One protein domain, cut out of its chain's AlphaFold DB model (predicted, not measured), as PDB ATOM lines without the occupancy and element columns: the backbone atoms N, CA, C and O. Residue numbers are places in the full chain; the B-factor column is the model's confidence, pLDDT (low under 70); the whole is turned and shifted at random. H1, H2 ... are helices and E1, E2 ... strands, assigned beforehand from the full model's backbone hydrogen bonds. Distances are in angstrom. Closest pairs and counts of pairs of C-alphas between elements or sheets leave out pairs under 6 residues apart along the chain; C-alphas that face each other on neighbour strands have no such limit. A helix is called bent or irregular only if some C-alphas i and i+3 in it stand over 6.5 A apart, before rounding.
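What this domain is: This is residues 26 to 65 and 111 to 199 of the 199 residues of an uncharacterized protein of Elusimicrobia bacterium GWA2_66_18 (UniProt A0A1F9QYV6). A curled sheet of four strands has the long helix H3 running along its strands on one face; H1 is beside H3 near the E1 edge, and H2 turns a corner from H1 and runs along the sheet toward one end of the long axis. H4 follows E4 off the sheet and reaches the other end, meeting the last part of H3. The 129 printed residues hold, in order, H1 H2 H3 E1 E2 E3 E4 H4; the sheet, E1 E2 E3 E4, is all antiparallel, and the class is mixed, helices and strands. The whole is compact, with a radius of gyration of the C-alphas of 15.6 A, and elongated, spanning 53 by 30 by 23 A.

How they stand to each other: H1, residues 30 to 42, and H2, residues 44 to 64, touch only at the corner, and only just, with 3 pairs of C-alphas within 8 A; the closest are Ile 40 and Leu 46, 6.3 A. H3, residues 114 to 134, is the hub, touching three helices. It touches H1, closest C-alphas Pro 118 and Ile 40, 6.1 A, opposite ways at a shallow tilt of 34 degrees, only just short of steep. Residues 114 to 117 of H3 touch H2, closest C-alphas Ala 114 and Ala 54, 5.9 A, at a steep tilt of 53 degrees. E1, residues 139 to 143, E2, 149 to 155, E3, 163 to 169, and E4, 175 to 179, form a meander, each strand the antiparallel neighbour of the one before. Within hydrogen-bond range are N 154 and O 140, 2.8 A, in the hairpin E1 and E2; N 153 and O 163, 2.8 A, in E2 and E3; and N 166 and O 178, 2.8 A, in E3 and E4. The domain has two layers, H2 and H3 on one face of the sheet; H3 has a height over the sheet of 8.8 A and runs along the strands, at 16 degrees to E3 on the local plane. H1 only grazes the sheet with residues 36 to 40. H4, residues 182 to 197, is not on the sheet; it touches H3, closest C-alphas Ala 196 and Ala 134, 5.9 A, at a steep tilt of 42 degrees, the same way. Every O i to N i+4 pair is within hydrogen-bond range in H1 and H4, against 15 of 17 in H2 and 13 of 17 in H3.

Where its parts are: H1 begins at C-alpha 30, (325.875, 138.405, 343.879), and is 17.9 A long. H2 is 29.9 A long, with a kink of 26 degrees near residue 55. H3 is 32.1 A long, with a kink of 31 degrees near residue 127; it is irregular, C-alphas 115 and 118 being 7.1 A apart. E1 and E4 are each 13.4 A long, E2 17.1 A and E3 20.3 A. H4 is 22.0 A long and ends at C-alpha 197, (335.306, 121.450, 339.677).

The domain as a whole: The two C-alphas farthest apart are those of Ser 62 and Arg 199, 53.3 A. Residues 66 to 110 are cut out, and C-alphas 65 and 111 are 19.2 A apart across the cut. Of the links that are printed whole, E2 to E3 is short and the others are tight. The mean pLDDT of the printed part is 88.9, and no printed residue is under 70.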
ATOM      1  N   LEU A  26     316.880 130.480 342.467       91.69
ATOM      2  CA  LEU A  26     318.179 131.106 342.644       91.69
ATOM      3  C   LEU A  26     319.253 130.343 341.877       91.69
ATOM      4  O   LEU A  26     319.275 129.115 341.844       91.69
ATOM      5  N   MET A  27     320.164 131.097 341.277       84.62
ATOM      6  CA  MET A  27     321.463 130.596 340.834       84.62
ATOM      7  C   MET A  27     322.512 131.076 341.842       84.62
ATOM      8  O   MET A  27     322.162 131.668 342.857       84.62
ATOM      9  N   GLY A  28     323.793 130.811 341.630       77.25
ATOM     10  CA  GLY A  28     324.832 131.436 342.452       77.25
ATOM     11  C   GLY A  28     325.190 132.847 341.970       77.25
ATOM     12  O   GLY A  28     324.737 133.311 340.920       77.25
ATOM     13  N   GLY A  29     326.015 133.538 342.757       83.31
ATOM     14  CA  GLY A  29     326.529 134.877 342.462       83.31
ATOM     15  C   GLY A  29     325.793 136.031 343.167       83.31
ATOM     16  O   GLY A  29     324.767 135.825 343.821       83.31
ATOM     17  N   PRO A  30     326.292 137.278 343.033       86.12
ATOM     18  CA  PRO A  30     325.875 138.405 343.879       86.12
ATOM     19  C   PRO A  30     324.386 138.756 343.786       86.12
ATOM     20  O   PRO A  30     323.739 139.020 344.795       86.12
ATOM     21  N   LYS A  31     323.808 138.708 342.577       88.75
ATOM     22  CA  LYS A  31     322.378 139.001 342.369       88.75
ATOM     23  C   LYS A  31     321.476 137.988 343.071       88.75
ATOM     24  O   LYS A  31     320.415 138.354 343.572       88.75
ATOM     25  N   SER A  32     321.879 136.721 343.092       90.19
ATOM     26  CA  SER A  32     321.104 135.670 343.735       90.19
ATOM     27  C   SER A  32     321.302 135.646 345.248       90.19
ATOM     28  O   SER A  32     320.336 135.381 345.951       90.19
ATOM     29  N   GLU A  33     322.475 136.022 345.760       89.94
ATOM     30  CA  GLU A  33     322.664 136.301 347.195       89.94
ATOM     31  C   GLU A  33     321.763 137.456 347.665       89.94
ATOM     32  O   GLU A  33     321.115 137.366 348.708       89.94
ATOM     33  N   ASP A  34     321.651 138.525 346.871       91.06
ATOM     34  CA  ASP A  34     320.737 139.633 347.159       91.06
ATOM     35  C   ASP A  34     319.267 139.205 347.129       91.06
ATOM     36  O   ASP A  34     318.473 139.639 347.971       91.06
ATOM     37  N   ALA A  35     318.892 138.360 346.166       92.19
ATOM     38  CA  ALA A  35     317.551 137.799 346.080       92.19
ATOM     39  C   ALA A  35     317.248 136.877 347.272       92.19
ATOM     40  O   ALA A  35     316.176 137.004 347.866       92.19
ATOM     41  N   LEU A  36     318.203 136.033 347.676       93.19
ATOM     42  CA  LEU A  36     318.111 135.189 348.865       93.19
ATOM     43  C   LEU A  36     317.908 136.033 350.126       93.19
ATOM     44  O   LEU A  36     316.993 135.774 350.903       93.19
ATOM     45  N   ARG A  37     318.733 137.071 350.308       93.00
ATOM     46  CA  ARG A  37     318.614 138.015 351.423       93.00
ATOM     47  C   ARG A  37     317.228 138.636 351.472       93.00
ATOM     48  O   ARG A  37     316.565 138.560 352.498       93.00
ATOM     49  N   ARG A  38     316.758 139.202 350.357       92.38
ATOM     50  CA  ARG A  38     315.428 139.822 350.298       92.38
ATOM     51  C   ARG A  38     314.319 138.824 350.578       92.38
ATOM     52  O   ARG A  38     313.345 139.207 351.205       92.38
ATOM     53  N   PHE A  39     314.438 137.588 350.111       92.81
ATOM     54  CA  PHE A  39     313.450 136.555 350.388       92.81
ATOM     55  C   PHE A  39     313.395 136.234 351.881       92.81
ATOM     56  O   PHE A  39     312.351 136.422 352.493       92.81
ATOM     57  N   ILE A  40     314.528 135.893 352.495       92.06
ATOM     58  CA  ILE A  40     314.592 135.569 353.927       92.06
ATOM     59  C   ILE A  40     314.143 136.749 354.801       92.06
ATOM     60  O   ILE A  40     313.444 136.559 355.790       92.06
ATOM     61  N   GLU A  41     314.516 137.976 354.434       90.12
ATOM     62  CA  GLU A  41     314.218 139.173 355.223       90.12
ATOM     63  C   GLU A  41     312.857 139.800 354.940       90.12
ATOM     64  O   GLU A  41     312.450 140.672 355.701       90.12
ATOM     65  N   ARG A  42     312.172 139.482 353.835       90.06
ATOM     66  CA  ARG A  42     310.905 140.141 353.454       90.06
ATOM     67  C   ARG A  42     309.729 139.188 353.360       90.06
ATOM     68  O   ARG A  42     308.604 139.678 353.406       90.06
ATOM     69  N   ASP A  43     309.970 137.887 353.247       90.50
ATOM     70  CA  ASP A  43     308.899 136.904 353.229       90.50
ATOM     71  C   ASP A  43     308.114 136.945 354.557       90.50
ATOM     72  O   ASP A  43     308.711 136.860 355.638       90.50
ATOM     73  N   PRO A  44     306.784 137.136 354.510       87.75
ATOM     74  CA  PRO A  44     305.979 137.293 355.716       87.75
ATOM     75  C   PRO A  44     305.925 136.013 356.557       87.75
ATOM     76  O   PRO A  44     305.873 136.113 357.783       87.75
ATOM     77  N   CYS A  45     305.983 134.832 355.933       88.06
ATOM     78  CA  CYS A  45     305.968 133.555 356.641       88.06
ATOM     79  C   CYS A  45     307.275 133.366 357.420       88.06
ATOM     80  O   CYS A  45     307.249 133.114 358.627       88.06
ATOM     81  N   LEU A  46     308.423 133.598 356.777       89.06
ATOM     82  CA  LEU A  46     309.729 133.514 357.441       89.06
ATOM     83  C   LEU A  46     309.878 134.540 358.565       89.06
ATOM     84  O   LEU A  46     310.323 134.191 359.656       89.06
ATOM     85  N   LYS A  47     309.434 135.784 358.350       88.44
ATOM     86  CA  LYS A  47     309.411 136.801 359.414       88.44
ATOM     87  C   LYS A  47     308.588 136.366 360.617       88.44
ATOM     88  O   LYS A  47     309.049 136.503 361.750       88.44
ATOM     89  N   ALA A  48     307.372 135.875 360.378       87.06
ATOM     90  CA  ALA A  48     306.504 135.397 361.446       87.06
ATOM     91  C   ALA A  48     307.173 134.244 362.203       87.06
ATOM     92  O   ALA A  48     307.187 134.247 363.430       87.06
ATOM     93  N   ARG A  49     307.823 133.319 361.489       86.56
ATOM     94  CA  ARG A  49     308.577 132.218 362.097       86.56
ATOM     95  C   ARG A  49     309.746 132.687 362.947       86.56
ATOM     96  O   ARG A  49     309.860 132.228 364.075       86.56
ATOM     97  N   PHE A  50     310.582 133.603 362.462       88.75
ATOM     98  CA  PHE A  50     311.704 134.124 363.250       88.75
ATOM     99  C   PHE A  50     311.228 134.888 364.488       88.75
ATOM    100  O   PHE A  50     311.806 134.738 365.560       88.75
ATOM    101  N   LYS A  51     310.125 135.639 364.381       86.62
ATOM    102  CA  LYS A  51     309.511 136.304 365.536       86.62
ATOM    103  C   LYS A  51     308.955 135.298 366.551       86.62
ATOM    104  O   LYS A  51     309.187 135.442 367.747       86.62
ATOM    105  N   ASN A  52     308.258 134.268 366.077       84.94
ATOM    106  CA  ASN A  52     307.717 133.207 366.927       84.94
ATOM    107  C   ASN A  52     308.828 132.348 367.548       84.94
ATOM    108  O   ASN A  52     308.637 131.800 368.628       84.94
ATOM    109  N   ALA A  53     309.992 132.243 366.900       83.00
ATOM    110  CA  ALA A  53     311.146 131.516 367.417       83.00
ATOM    111  C   ALA A  53     311.587 132.064 368.779       83.00
ATOM    112  O   ALA A  53     311.755 131.286 369.711       83.00
ATOM    113  N   ALA A  54     311.679 133.389 368.918       79.75
ATOM    114  CA  ALA A  54     312.030 134.032 370.184       79.75
ATOM    115  C   ALA A  54     311.027 133.699 371.305       79.75
ATOM    116  O   ALA A  54     311.421 133.354 372.414       79.75
ATOM    117  N   GLN A  55     309.724 133.715 371.002       83.19
ATOM    118  CA  GLN A  55     308.680 133.352 371.972       83.19
ATOM    119  C   GLN A  55     308.747 131.870 372.364       83.19
ATOM    120  O   GLN A  55     308.582 131.514 373.529       83.19
ATOM    121  N   ARG A  56     309.010 130.992 371.390       79.81
ATOM    122  CA  ARG A  56     309.189 129.557 371.628       79.81
ATOM    123  C   ARG A  56     310.429 129.258 372.457       79.81
ATOM    124  O   ARG A  56     310.392 128.334 373.257       79.81
ATOM    125  N   GLU A  57     311.511 130.001 372.252       83.12
ATOM    126  CA  GLU A  57     312.718 129.897 373.068       83.12
ATOM    127  C   GLU A  57     312.417 130.267 374.519       83.12
ATOM    128  O   GLU A  57     312.733 129.490 375.414       83.12
ATOM    129  N   GLU A  58     311.753 131.399 374.758       81.25
ATOM    130  CA  GLU A  58     311.378 131.826 376.108       81.25
ATOM    131  C   GLU A  58     310.495 130.786 376.810       81.25
ATOM    132  O   GLU A  58     310.791 130.385 377.939       81.25
ATOM    133  N   PHE A  59     309.471 130.276 376.116       82.94
ATOM    134  CA  PHE A  59     308.615 129.209 376.632       82.94
ATOM    135  C   PHE A  59     309.425 127.943 376.956       82.94
ATOM    136  O   PHE A  59     309.368 127.439 378.077       82.94
ATOM    137  N   PHE A  60     310.248 127.477 376.013       81.44
ATOM    138  CA  PHE A  60     311.074 126.281 376.175       81.44
ATOM    139  C   PHE A  60     312.054 126.403 377.349       81.44
ATOM    140  O   PHE A  60     312.197 125.474 378.141       81.44
ATOM    141  N   LEU A  61     312.709 127.555 377.503       81.62
ATOM    142  CA  LEU A  61     313.601 127.814 378.628       81.62
ATOM    143  C   LEU A  61     312.842 127.886 379.953       81.62
ATOM    144  O   LEU A  61     313.383 127.451 380.964       81.62
ATOM    145  N   SER A  62     311.620 128.419 379.969       79.56
ATOM    146  CA  SER A  62     310.807 128.483 381.189       79.56
ATOM    147  C   SER A  62     310.343 127.104 381.670       79.56
ATOM    148  O   SER A  62     310.270 126.882 382.872       79.56
ATOM    149  N   GLU A  63     310.088 126.176 380.745       81.44
ATOM    150  CA  GLU A  63     309.672 124.804 381.049       81.44
ATOM    151  C   GLU A  63     310.851 123.912 381.471       81.44
ATOM    152  O   GLU A  63     310.693 123.027 382.305       81.44
ATOM    153  N   ASN A  64     312.042 124.143 380.906       76.81
ATOM    154  CA  ASN A  64     313.188 123.240 381.061       76.81
ATOM    155  C   ASN A  64     314.287 123.750 382.008       76.81
ATOM    156  O   ASN A  64     315.248 123.021 382.260       76.81
ATOM    157  N   ARG A  65     314.213 124.991 382.505       70.50
ATOM    158  CA  ARG A  65     315.186 125.502 383.485       70.50
ATOM    159  C   ARG A  65     314.720 125.245 384.907       70.50
ATOM    160  O   ARG A  65     313.572 125.498 385.249       70.50
ATOM    161  N   VAL A 111     322.809 128.953 366.603       90.69
ATOM    162  CA  VAL A 111     322.497 130.370 366.454       90.69
ATOM    163  C   VAL A 111     322.189 130.928 367.841       90.69
ATOM    164  O   VAL A 111     321.266 130.445 368.484       90.69
ATOM    165  N   PRO A 112     322.948 131.914 368.343       84.44
ATOM    166  CA  PRO A 112     322.848 132.330 369.742       84.44
ATOM    167  C   PRO A 112     321.562 133.098 370.074       84.44
ATOM    168  O   PRO A 112     321.170 133.117 371.238       84.44
ATOM    169  N   ASP A 113     320.932 133.720 369.075       83.62
ATOM    170  CA  ASP A 113     319.762 134.585 369.221       83.62
ATOM    171  C   ASP A 113     318.925 134.613 367.924       83.62
ATOM    172  O   ASP A 113     319.380 134.201 366.851       83.62
ATOM    173  N   ALA A 114     317.681 135.090 368.019       85.81
ATOM    174  CA  ALA A 114     316.756 135.112 366.886       85.81
ATOM    175  C   ALA A 114     317.152 136.133 365.799       85.81
ATOM    176  O   ALA A 114     316.830 135.944 364.624       85.81
ATOM    177  N   GLU A 115     317.879 137.194 366.159       87.19
ATOM    178  CA  GLU A 115     318.299 138.258 365.236       87.19
ATOM    179  C   GLU A 115     319.308 137.751 364.198       87.19
ATOM    180  O   GLU A 115     319.351 138.236 363.066       87.19
ATOM    181  N   ARG A 116     320.086 136.721 364.550       89.69
ATOM    182  CA  ARG A 116     321.057 136.071 363.658       89.69
ATOM    183  C   ARG A 116     320.483 134.947 362.800       89.69
ATOM    184  O   ARG A 116     321.202 134.427 361.936       89.69
ATOM    185  N   LEU A 117     319.217 134.565 362.984       90.75
ATOM    186  CA  LEU A 117     318.583 133.509 362.185       90.75
ATOM    187  C   LEU A 117     318.628 133.801 360.674       90.75
ATOM    188  O   LEU A 117     319.047 132.908 359.932       90.75
ATOM    189  N   PRO A 118     318.319 135.021 360.183       92.44
ATOM    190  CA  PRO A 118     318.367 135.313 358.750       92.44
ATOM    191  C   PRO A 118     319.737 135.072 358.103       92.44
ATOM    192  O   PRO A 118     319.818 134.496 357.018       92.44
ATOM    193  N   GLU A 119     320.832 135.498 358.744       91.69
ATOM    194  CA  GLU A 119     322.187 135.255 358.222       91.69
ATOM    195  C   GLU A 119     322.562 133.773 358.316       91.69
ATOM    196  O   GLU A 119     323.150 133.231 357.385       91.69
ATOM    197  N   SER A 120     322.174 133.092 359.395       92.06
ATOM    198  CA  SER A 120     322.469 131.666 359.588       92.06
ATOM    199  C   SER A 120     321.794 130.800 358.523       92.06
ATOM    200  O   SER A 120     322.424 129.920 357.940       92.06
ATOM    201  N   VAL A 121     320.538 131.105 358.188       93.50
ATOM    202  CA  VAL A 121     319.819 130.457 357.084       93.50
ATOM    203  C   VAL A 121     320.524 130.719 355.752       93.50
ATOM    204  O   VAL A 121     320.763 129.782 354.989       93.50
ATOM    205  N   ARG A 122     320.931 131.969 355.475       92.69
ATOM    206  CA  ARG A 122     321.690 132.296 354.252       92.69
ATOM    207  C   ARG A 122     322.978 131.499 354.142       92.69
ATOM    208  O   ARG A 122     323.298 130.977 353.076       92.69
ATOM    209  N   ARG A 123     323.701 131.395 355.250       91.12
ATOM    210  CA  ARG A 123     324.970 130.684 355.343       91.12
ATOM    211  C   ARG A 123     324.841 129.199 355.014       91.12
ATOM    212  O   ARG A 123     325.692 128.686 354.298       91.12
ATOM    213  N   LEU A 124     323.766 128.552 355.465       92.94
ATOM    214  CA  LEU A 124     323.469 127.148 355.161       92.94
ATOM    215  C   LEU A 124     323.048 126.930 353.699       92.94
ATOM    216  O   LEU A 124     323.378 125.905 353.108       92.94
ATOM    217  N   VAL A 125     322.344 127.887 353.091       93.19
ATOM    218  CA  VAL A 125     321.857 127.769 351.703       93.19
ATOM    219  C   VAL A 125     322.944 128.085 350.665       93.19
ATOM    220  O   VAL A 125     322.993 127.459 349.605       93.19
ATOM    221  N   ARG A 126     323.849 129.024 350.963       92.56
ATOM    222  CA  ARG A 126     324.877 129.525 350.034       92.56
ATOM    223  C   ARG A 126     325.731 128.434 349.361       92.56
ATOM    224  O   ARG A 126     325.877 128.502 348.137       92.56
ATOM    225  N   PRO A 127     326.269 127.413 350.064       92.62
ATOM    226  CA  PRO A 127     327.045 126.347 349.423       92.62
ATOM    227  C   PRO A 127     326.285 125.647 348.291       92.62
ATOM    228  O   PRO A 127     326.869 125.343 347.251       92.62
ATOM    229  N   TRP A 128     324.978 125.437 348.462       93.12
ATOM    230  CA  TRP A 128     324.118 124.786 347.474       93.12
ATOM    231  C   TRP A 128     323.859 125.668 346.253       93.12
ATOM    232  O   TRP A 128     323.839 125.169 345.129       93.12
ATOM    233  N   MET A 129     323.726 126.981 346.450       93.69
ATOM    234  CA  MET A 129     323.628 127.937 345.342       93.69
ATOM    235  C   MET A 129     324.909 127.969 344.509       93.69
ATOM    236  O   MET A 129     324.834 127.937 343.281       93.69
ATOM    237  N   LEU A 130     326.076 127.982 345.161       93.31
ATOM    238  CA  LEU A 130     327.375 127.927 344.484       93.31
ATOM    239  C   LEU A 130     327.545 126.619 343.696       93.31
ATOM    240  O   LEU A 130     327.987 126.644 342.549       93.31
ATOM    241  N   LEU A 131     327.145 125.488 344.285       93.62
ATOM    242  CA  LEU A 131     327.181 124.187 343.616       93.62
ATOM    243  C   LEU A 131     326.280 124.168 342.376       93.62
ATOM    244  O   LEU A 131     326.726 123.795 341.291       93.62
ATOM    245  N   GLN A 132     325.025 124.601 342.510       93.62
ATOM    246  CA  GLN A 132     324.087 124.613 341.389       93.62
ATOM    247  C   GLN A 132     324.520 125.576 340.285       93.62
ATOM    248  O   GLN A 132     324.393 125.232 339.112       93.62
ATOM    249  N   GLN A 133     325.125 126.716 340.632       92.81
ATOM    250  CA  GLN A 133     325.721 127.624 339.653       92.81
ATOM    251  C   GLN A 133     326.782 126.930 338.798       92.81
ATOM    252  O   GLN A 133     326.717 127.012 337.575       92.81
ATOM    253  N   ALA A 134     327.734 126.231 339.425       92.81
ATOM    254  CA  ALA A 134     328.793 125.522 338.705       92.81
ATOM    255  C   ALA A 134     328.242 124.385 337.827       92.81
ATOM    256  O   ALA A 134     328.816 124.051 336.794       92.81
ATOM    257  N   ARG A 135     327.093 123.818 338.206       92.94
ATOM    258  CA  ARG A 135     326.380 122.796 337.425       92.94
ATOM    259  C   ARG A 135     325.493 123.378 336.315       92.94
ATOM    260  O   ARG A 135     324.920 122.600 335.559       92.94
ATOM    261  N   GLY A 136     325.348 124.703 336.212       92.31
ATOM    262  CA  GLY A 136     324.402 125.343 335.287       92.31
ATOM    263  C   GLY A 136     322.930 125.109 335.656       92.31
ATOM    264  O   GLY A 136     322.050 125.181 334.800       92.31
ATOM    265  N   ALA A 137     322.659 124.801 336.923       93.44
ATOM    266  CA  ALA A 137     321.343 124.515 337.477       93.44
ATOM    267  C   ALA A 137     320.948 125.566 338.533       93.44
ATOM    268  O   ALA A 137     321.643 126.554 338.770       93.44
ATOM    269  N   SER A 138     319.799 125.367 339.178       92.75
ATOM    270  CA  SER A 138     319.238 126.311 340.149       92.75
ATOM    271  C   SER A 138     318.820 125.631 341.447       92.75
ATOM    272  O   SER A 138     318.438 124.458 341.446       92.75
ATOM    273  N   VAL A 139     318.797 126.406 342.524       94.12
ATOM    274  CA  VAL A 139     318.127 126.069 343.782       94.12
ATOM    275  C   VAL A 139     316.739 126.701 343.772       94.12
ATOM    276  O   VAL A 139     316.600 127.871 343.419       94.12
ATOM    277  N   GLU A 140     315.715 125.948 344.147       94.75
ATOM    278  CA  GLU A 140     314.380 126.481 344.408       94.75
ATOM    279  C   GLU A 140     314.133 126.482 345.917       94.75
ATOM    280  O   GLU A 140     314.420 125.496 346.591       94.75
ATOM    281  N   LEU A 141     313.674 127.610 346.457       94.06
ATOM    282  CA  LEU A 141     313.417 127.786 347.885       94.06
ATOM    283  C   LEU A 141     311.973 128.196 348.097       94.06
ATOM    284  O   LEU A 141     311.523 129.144 347.455       94.06
ATOM    285  N   ALA A 142     311.290 127.569 349.046       93.25
ATOM    286  CA  ALA A 142     309.986 128.020 349.510       93.25
ATOM    287  C   ALA A 142     309.944 128.052 351.041       93.25
ATOM    288  O   ALA A 142     310.585 127.246 351.716       93.25
ATOM    289  N   ALA A 143     309.202 129.012 351.594       91.50
ATOM    290  CA  ALA A 143     308.923 129.040 353.023       91.50
ATOM    291  C   ALA A 143     308.051 127.834 353.384       91.50
ATOM    292  O   ALA A 143     307.074 127.549 352.693       91.50
ATOM    293  N   SER A 144     308.406 127.117 354.448       88.12
ATOM    294  CA  SER A 144     307.554 126.040 354.948       88.12
ATOM    295  C   SER A 144     306.478 126.602 355.877       88.12
ATOM    296  O   SER A 144     306.723 127.524 356.654       88.12
ATOM    297  N   GLU A 145     305.281 126.023 355.853       77.69
ATOM    298  CA  GLU A 145     304.142 126.445 356.680       77.69
ATOM    299  C   GLU A 145     303.942 125.572 357.930       77.69
ATOM    300  O   GLU A 145     303.187 125.946 358.822       77.69
ATOM    301  N   SER A 146     304.651 124.445 358.051       76.00
ATOM    302  CA  SER A 146     304.452 123.478 359.138       76.00
ATOM    303  C   SER A 146     305.616 123.393 360.136       76.00
ATOM    304  O   SER A 146     306.790 123.504 359.775       76.00
ATOM    305  N   GLY A 147     305.274 123.196 361.414       80.12
ATOM    306  CA  GLY A 147     306.185 122.763 362.483       80.12
ATOM    307  C   GLY A 147     307.489 123.560 362.621       80.12
ATOM    308  O   GLY A 147     307.506 124.789 362.554       80.12
ATOM    309  N   ASP A 148     308.587 122.830 362.808       84.88
ATOM    310  CA  ASP A 148     309.950 123.356 362.980       84.88
ATOM    311  C   ASP A 148     310.659 123.678 361.658       84.88
ATOM    312  O   ASP A 148     311.751 124.243 361.648       84.88
ATOM    313  N   SER A 149     310.040 123.361 360.525       90.94
ATOM    314  CA  SER A 149     310.635 123.554 359.208       90.94
ATOM    315  C   SER A 149     310.584 125.018 358.783       90.94
ATOM    316  O   SER A 149     309.516 125.598 358.668       90.94
ATOM    317  N   LEU A 150     311.729 125.631 358.508       92.12
ATOM    318  CA  LEU A 150     311.834 126.999 358.000       92.12
ATOM    319  C   LEU A 150     311.638 127.068 356.486       92.12
ATOM    320  O   LEU A 150     310.863 127.884 355.990       92.12
ATOM    321  N   LEU A 151     312.371 126.231 355.754       93.38
ATOM    322  CA  LEU A 151     312.458 126.280 354.298       93.38
ATOM    323  C   LEU A 151     312.400 124.879 353.716       93.38
ATOM    324  O   LEU A 151     312.994 123.953 354.268       93.38
ATOM    325  N   THR A 152     311.779 124.764 352.553       93.31
ATOM    326  CA  THR A 152     312.036 123.665 351.631       93.31
ATOM    327  C   THR A 152     313.042 124.126 350.582       93.31
ATOM    328  O   THR A 152     313.014 125.271 350.120       93.31
ATOM    329  N   VAL A 153     313.980 123.246 350.248       93.12
ATOM    330  CA  VAL A 153     315.083 123.495 349.325       93.12
ATOM    331  C   VAL A 153     315.100 122.377 348.294       93.12
ATOM    332  O   VAL A 153     315.360 121.217 348.612       93.12
ATOM    333  N   GLU A 154     314.834 122.722 347.042       93.56
ATOM    334  CA  GLU A 154     314.886 121.787 345.924       93.56
ATOM    335  C   GLU A 154     316.127 122.054 345.070       93.56
ATOM    336  O   GLU A 154     316.376 123.172 344.605       93.56
ATOM    337  N   LEU A 155     316.913 121.006 344.836       93.00
ATOM    338  CA  LEU A 155     318.130 121.078 344.039       93.00
ATOM    339  C   LEU A 155     317.869 120.495 342.646       93.00
ATOM    340  O   LEU A 155     318.020 119.298 342.417       93.00
ATOM    341  N   LYS A 156     317.485 121.346 341.686       92.00
ATOM    342  CA  LYS A 156     317.155 120.902 340.320       92.00
ATOM    343  C   LYS A 156     318.288 120.084 339.688       92.00
ATOM    344  O   LYS A 156     319.447 120.503 339.677       92.00
ATOM    345  N   GLY A 157     317.932 118.934 339.118       87.38
ATOM    346  CA  GLY A 157     318.879 118.043 338.446       87.38
ATOM    347  C   GLY A 157     319.849 117.329 339.390       87.38
ATOM    348  O   GLY A 157     320.894 116.871 338.928       87.38
ATOM    349  N   LEU A 158     319.558 117.279 340.693       88.62
ATOM    350  CA  LEU A 158     320.174 116.342 341.627       88.62
ATOM    351  C   LEU A 158     319.152 115.293 342.036       88.62
ATOM    352  O   LEU A 158     317.991 115.617 342.269       88.62
ATOM    353  N   ASP A 159     319.611 114.048 342.142       81.19
ATOM    354  CA  ASP A 159     318.838 112.953 342.726       81.19
ATOM    355  C   ASP A 159     318.856 113.083 344.255       81.19
ATOM    356  O   ASP A 159     319.539 112.363 344.981       81.19
ATOM    357  N   ALA A 160     318.202 114.138 344.726       78.69
ATOM    358  CA  ALA A 160     318.017 114.446 346.127       78.69
ATOM    359  C   ALA A 160     316.522 114.629 346.366       78.69
ATOM    360  O   ALA A 160     315.848 115.341 345.619       78.69
ATOM    361  N   HIS A 161     316.005 114.009 347.425       79.81
ATOM    362  CA  HIS A 161     314.671 114.338 347.910       79.81
ATOM    363  C   HIS A 161     314.587 115.824 348.282       79.81
ATOM    364  O   HIS A 161     315.608 116.472 348.523       79.81
ATOM    365  N   LEU A 162     313.366 116.362 348.329       85.00
ATOM    366  CA  LEU A 162     313.133 117.732 348.777       85.00
ATOM    367  C   LEU A 162     313.764 117.925 350.160       85.00
ATOM    368  O   LEU A 162     313.407 117.236 351.117       85.00
ATOM    369  N   LEU A 163     314.721 118.842 350.249       89.81
ATOM    370  CA  LEU A 163     315.463 119.078 351.474       89.81
ATOM    371  C   LEU A 163     314.676 120.033 352.349       89.81
ATOM    372  O   LEU A 163     314.092 120.999 351.859       89.81
ATOM    373  N   THR A 164     314.710 119.795 353.651       93.38
ATOM    374  CA  THR A 164     314.054 120.673 354.612       93.38
ATOM    375  C   THR A 164     315.102 121.260 355.535       93.38
ATOM    376  O   THR A 164     315.959 120.544 356.056       93.38
ATOM    377  N   LEU A 165     315.056 122.580 355.690       94.81
ATOM    378  CA  LEU A 165     315.828 123.297 356.686       94.81
ATOM    379  C   LEU A 165     314.935 123.538 357.896       94.81
ATOM    380  O   LEU A 165     313.907 124.199 357.777       94.81
ATOM    381  N   ASN A 166     315.340 123.030 359.049       95.38
ATOM    382  CA  ASN A 166     314.589 123.053 360.295       95.38
ATOM    383  C   ASN A 166     315.249 123.958 361.332       95.38
ATOM    384  O   ASN A 166     316.430 124.295 361.227       95.38
ATOM    385  N   MET A 167     314.472 124.340 362.339       94.50
ATOM    386  CA  MET A 167     314.912 125.148 363.464       94.50
ATOM    387  C   MET A 167     314.168 124.774 364.742       94.50
ATOM    388  O   MET A 167     312.942 124.699 364.755       94.50
ATOM    389  N   ALA A 168     314.909 124.646 365.840       92.25
ATOM    390  CA  ALA A 168     314.357 124.420 367.171       92.25
ATOM    391  C   ALA A 168     315.149 125.182 368.245       92.25
ATOM    392  O   ALA A 168     316.356 125.393 368.071       92.25
ATOM    393  N   PRO A 169     314.495 125.589 369.349       90.31
ATOM    394  CA  PRO A 169     315.175 126.199 370.488       90.31
ATOM    395  C   PRO A 169     316.114 125.202 371.187       90.31
ATOM    396  O   PRO A 169     315.940 123.985 371.093       90.31
ATOM    397  N   ARG A 170     317.120 125.715 371.904       85.94
ATOM    398  CA  ARG A 170     318.072 124.913 372.691       85.94
ATOM    399  C   ARG A 170     317.939 125.162 374.192       85.94
ATOM    400  O   ARG A 170     317.623 126.261 374.630       85.94
ATOM    401  N   LEU A 171     318.304 124.150 374.987       76.31
ATOM    402  CA  LEU A 171     318.260 124.198 376.462       76.31
ATOM    403  C   LEU A 171     319.129 125.313 377.059       76.31
ATOM    404  O   LEU A 171     318.774 125.923 378.064       76.31
ATOM    405  N   LEU A 172     320.262 125.613 376.422       77.88
ATOM    406  CA  LEU A 172     321.194 126.658 376.860       77.88
ATOM    407  C   LEU A 172     320.901 128.028 376.218       77.88
ATOM    408  O   LEU A 172     321.722 128.944 376.300       77.88
ATOM    409  N   GLY A 173     319.731 128.174 375.594       79.50
ATOM    410  CA  GLY A 173     319.353 129.334 374.796       79.50
ATOM    411  C   GLY A 173     319.890 129.274 373.367       79.50
ATOM    412  O   GLY A 173     320.775 128.479 373.034       79.50
ATOM    413  N   GLY A 174     319.339 130.140 372.529       89.38
ATOM    414  CA  GLY A 174     319.511 130.151 371.091       89.38
ATOM    415  C   GLY A 174     318.738 129.039 370.384       89.38
ATOM    416  O   GLY A 174     317.848 128.379 370.931       89.38
ATOM    417  N   PHE A 175     319.128 128.809 369.138       92.00
ATOM    418  CA  PHE A 175     318.492 127.895 368.207       92.00
ATOM    419  C   PHE A 175     319.521 126.957 367.601       92.00
ATOM    420  O   PHE A 175     320.668 127.327 367.361       92.00
ATOM    421  N   LYS A 176     319.082 125.750 367.280       94.25
ATOM    422  CA  LYS A 176     319.756 124.916 366.295       94.25
ATOM    423  C   LYS A 176     319.028 125.105 364.972       94.25
ATOM    424  O   LYS A 176     317.805 125.026 364.952       94.25
ATOM    425  N   VAL A 177     319.758 125.324 363.886       95.06
ATOM    426  CA  VAL A 177     319.229 125.354 362.514       95.06
ATOM    427  C   VAL A 177     319.933 124.259 361.725       95.06
ATOM    428  O   VAL A 177     321.158 124.206 361.755       95.06
ATOM    429  N   TRP A 178     319.216 123.354 361.060       95.56
ATOM    430  CA  TRP A 178     319.840 122.197 360.402       95.56
ATOM    431  C   TRP A 178     319.069 121.708 359.182       95.56
ATOM    432  O   TRP A 178     317.856 121.873 359.103       95.56
ATOM    433  N   PHE A 179     319.769 121.069 358.247       94.50
ATOM    434  CA  PHE A 179     319.135 120.269 357.204       94.50
ATOM    435  C   PHE A 179     318.821 118.860 357.698       94.50
ATOM    436  O   PHE A 179     319.610 118.260 358.436       94.50
ATOM    437  N   ASP A 180     317.712 118.299 357.227       90.25
ATOM    438  CA  ASP A 180     317.447 116.874 357.401       90.25
ATOM    439  C   ASP A 180     318.466 116.007 356.652       90.25
ATOM    440  O   ASP A 180     319.019 116.395 355.625       90.25
ATOM    441  N   GLN A 181     318.718 114.809 357.188       86.56
ATOM    442  CA  GLN A 181     319.642 113.818 356.618       86.56
ATOM    443  C   GLN A 181     321.052 114.376 356.295       86.56
ATOM    444  O   GLN A 181     321.549 114.221 355.174       86.56
ATOM    445  N   PRO A 182     321.762 114.972 357.274       88.50
ATOM    446  CA  PRO A 182     323.027 115.665 357.023       88.50
ATOM    447  C   PRO A 182     324.107 114.760 356.400       88.50
ATOM    448  O   PRO A 182     324.867 115.199 355.545       88.50
ATOM    449  N   PHE A 183     324.162 113.473 356.746       86.94
ATOM    450  CA  PHE A 183     325.159 112.558 356.174       86.94
ATOM    451  C   PHE A 183     324.956 112.290 354.675       86.94
ATOM    452  O   PHE A 183     325.926 112.235 353.912       86.94
ATOM    453  N   VAL A 184     323.698 112.165 354.240       88.31
ATOM    454  CA  VAL A 184     323.348 111.990 352.822       88.31
ATOM    455  C   VAL A 184     323.713 113.255 352.051       88.31
ATOM    456  O   VAL A 184     324.347 113.184 350.998       88.31
ATOM    457  N   LEU A 185     323.401 114.418 352.625       90.88
ATOM    458  CA  LEU A 185     323.713 115.717 352.041       90.88
ATOM    459  C   LEU A 185     325.207 115.996 351.927       90.88
ATOM    460  O   LEU A 185     325.654 116.441 350.874       90.88
ATOM    461  N   ALA A 186     325.989 115.706 352.966       92.00
ATOM    462  CA  ALA A 186     327.441 115.858 352.924       92.00
ATOM    463  C   ALA A 186     328.050 115.029 351.783       92.00
ATOM    464  O   ALA A 186     328.869 115.527 351.008       92.00
ATOM    465  N   SER A 187     327.597 113.779 351.650       91.44
ATOM    466  CA  SER A 187     328.072 112.850 350.621       91.44
ATOM    467  C   SER A 187     327.679 113.306 349.213       91.44
ATOM    468  O   SER A 187     328.509 113.297 348.302       91.44
ATOM    469  N   LEU A 188     326.427 113.745 349.036       92.88
ATOM    470  CA  LEU A 188     325.933 114.324 347.786       92.88
ATOM    471  C   LEU A 188     326.752 115.556 347.394       92.88
ATOM    472  O   LEU A 188     327.231 115.641 346.267       92.88
ATOM    473  N   TYR A 189     326.947 116.485 348.330       93.56
ATOM    474  CA  TYR A 189     327.679 117.716 348.076       93.56
ATOM    475  C   TYR A 189     329.119 117.447 347.644       93.56
ATOM    476  O   TYR A 189     329.557 117.996 346.638       93.56
ATOM    477  N   GLY A 190     329.847 116.593 348.372       93.50
ATOM    478  CA  GLY A 190     331.239 116.267 348.055       93.50
ATOM    479  C   GLY A 190     331.387 115.701 346.643       93.50
ATOM    480  O   GLY A 190     332.170 116.220 345.848       93.50
ATOM    481  N   ARG A 191     330.562 114.702 346.298       93.56
ATOM    482  CA  ARG A 191     330.557 114.085 344.963       93.56
ATOM    483  C   ARG A 191     330.264 115.099 343.859       93.56
ATOM    484  O   ARG A 191     330.986 115.154 342.865       93.56
ATOM    485  N   GLU A 192     329.203 115.885 344.016       94.81
ATOM    486  CA  GLU A 192     328.762 116.821 342.979       94.81
ATOM    487  C   GLU A 192     329.713 118.008 342.842       94.81
ATOM    488  O   GLU A 192     329.947 118.477 341.728       94.81
ATOM    489  N   ARG A 193     330.306 118.475 343.946       94.75
ATOM    490  CA  ARG A 193     331.324 119.524 343.913       94.75
ATOM    491  C   ARG A 193     332.550 119.057 343.142       94.75
ATOM    492  O   ARG A 193     332.992 119.759 342.237       94.75
ATOM    493  N   ASP A 194     333.087 117.887 343.473       94.06
ATOM    494  CA  ASP A 194     334.289 117.372 342.816       94.06
ATOM    495  C   ASP A 194     334.050 117.119 341.323       94.06
ATOM    496  O   ASP A 194     334.941 117.343 340.507       94.06
ATOM    497  N   ALA A 195     332.837 116.701 340.946       93.50
ATOM    498  CA  ALA A 195     332.439 116.591 339.546       93.50
ATOM    499  C   ALA A 195     332.333 117.962 338.858       93.50
ATOM    500  O   ALA A 195     332.745 118.094 337.708       93.50
ATOM    501  N   ALA A 196     331.800 118.979 339.540       93.06
ATOM    502  CA  ALA A 196     331.659 120.330 339.000       93.06
ATOM    503  C   ALA A 196     333.006 121.053 338.835       93.06
ATOM    504  O   ALA A 196     333.169 121.794 337.875       93.06
ATOM    505  N   LEU A 197     333.975 120.823 339.729       92.56
ATOM    506  CA  LEU A 197     335.306 121.450 339.677       92.56
ATOM    507  C   LEU A 197     336.249 120.834 338.629       92.56
ATOM    508  O   LEU A 197     337.280 121.426 338.323       92.56
ATOM    509  N   LYS A 198     335.931 119.645 338.106       91.75
ATOM    510  CA  LYS A 198     336.715 118.964 337.057       91.75
ATOM    511  C   LYS A 198     336.276 119.315 335.631       91.75
ATOM    512  O   LYS A 198     336.893 118.823 334.690       91.75
ATOM    513  N   ARG A 199     335.187 120.070 335.480       77.12
ATOM    514  CA  ARG A 199     334.655 120.524 334.189       77.12
ATOM    515  C   ARG A 199     335.323 121.822 333.768       77.12
ATOM    516  O   ARG A 199     335.546 121.960 332.549       77.12
TER     517      ARG A 199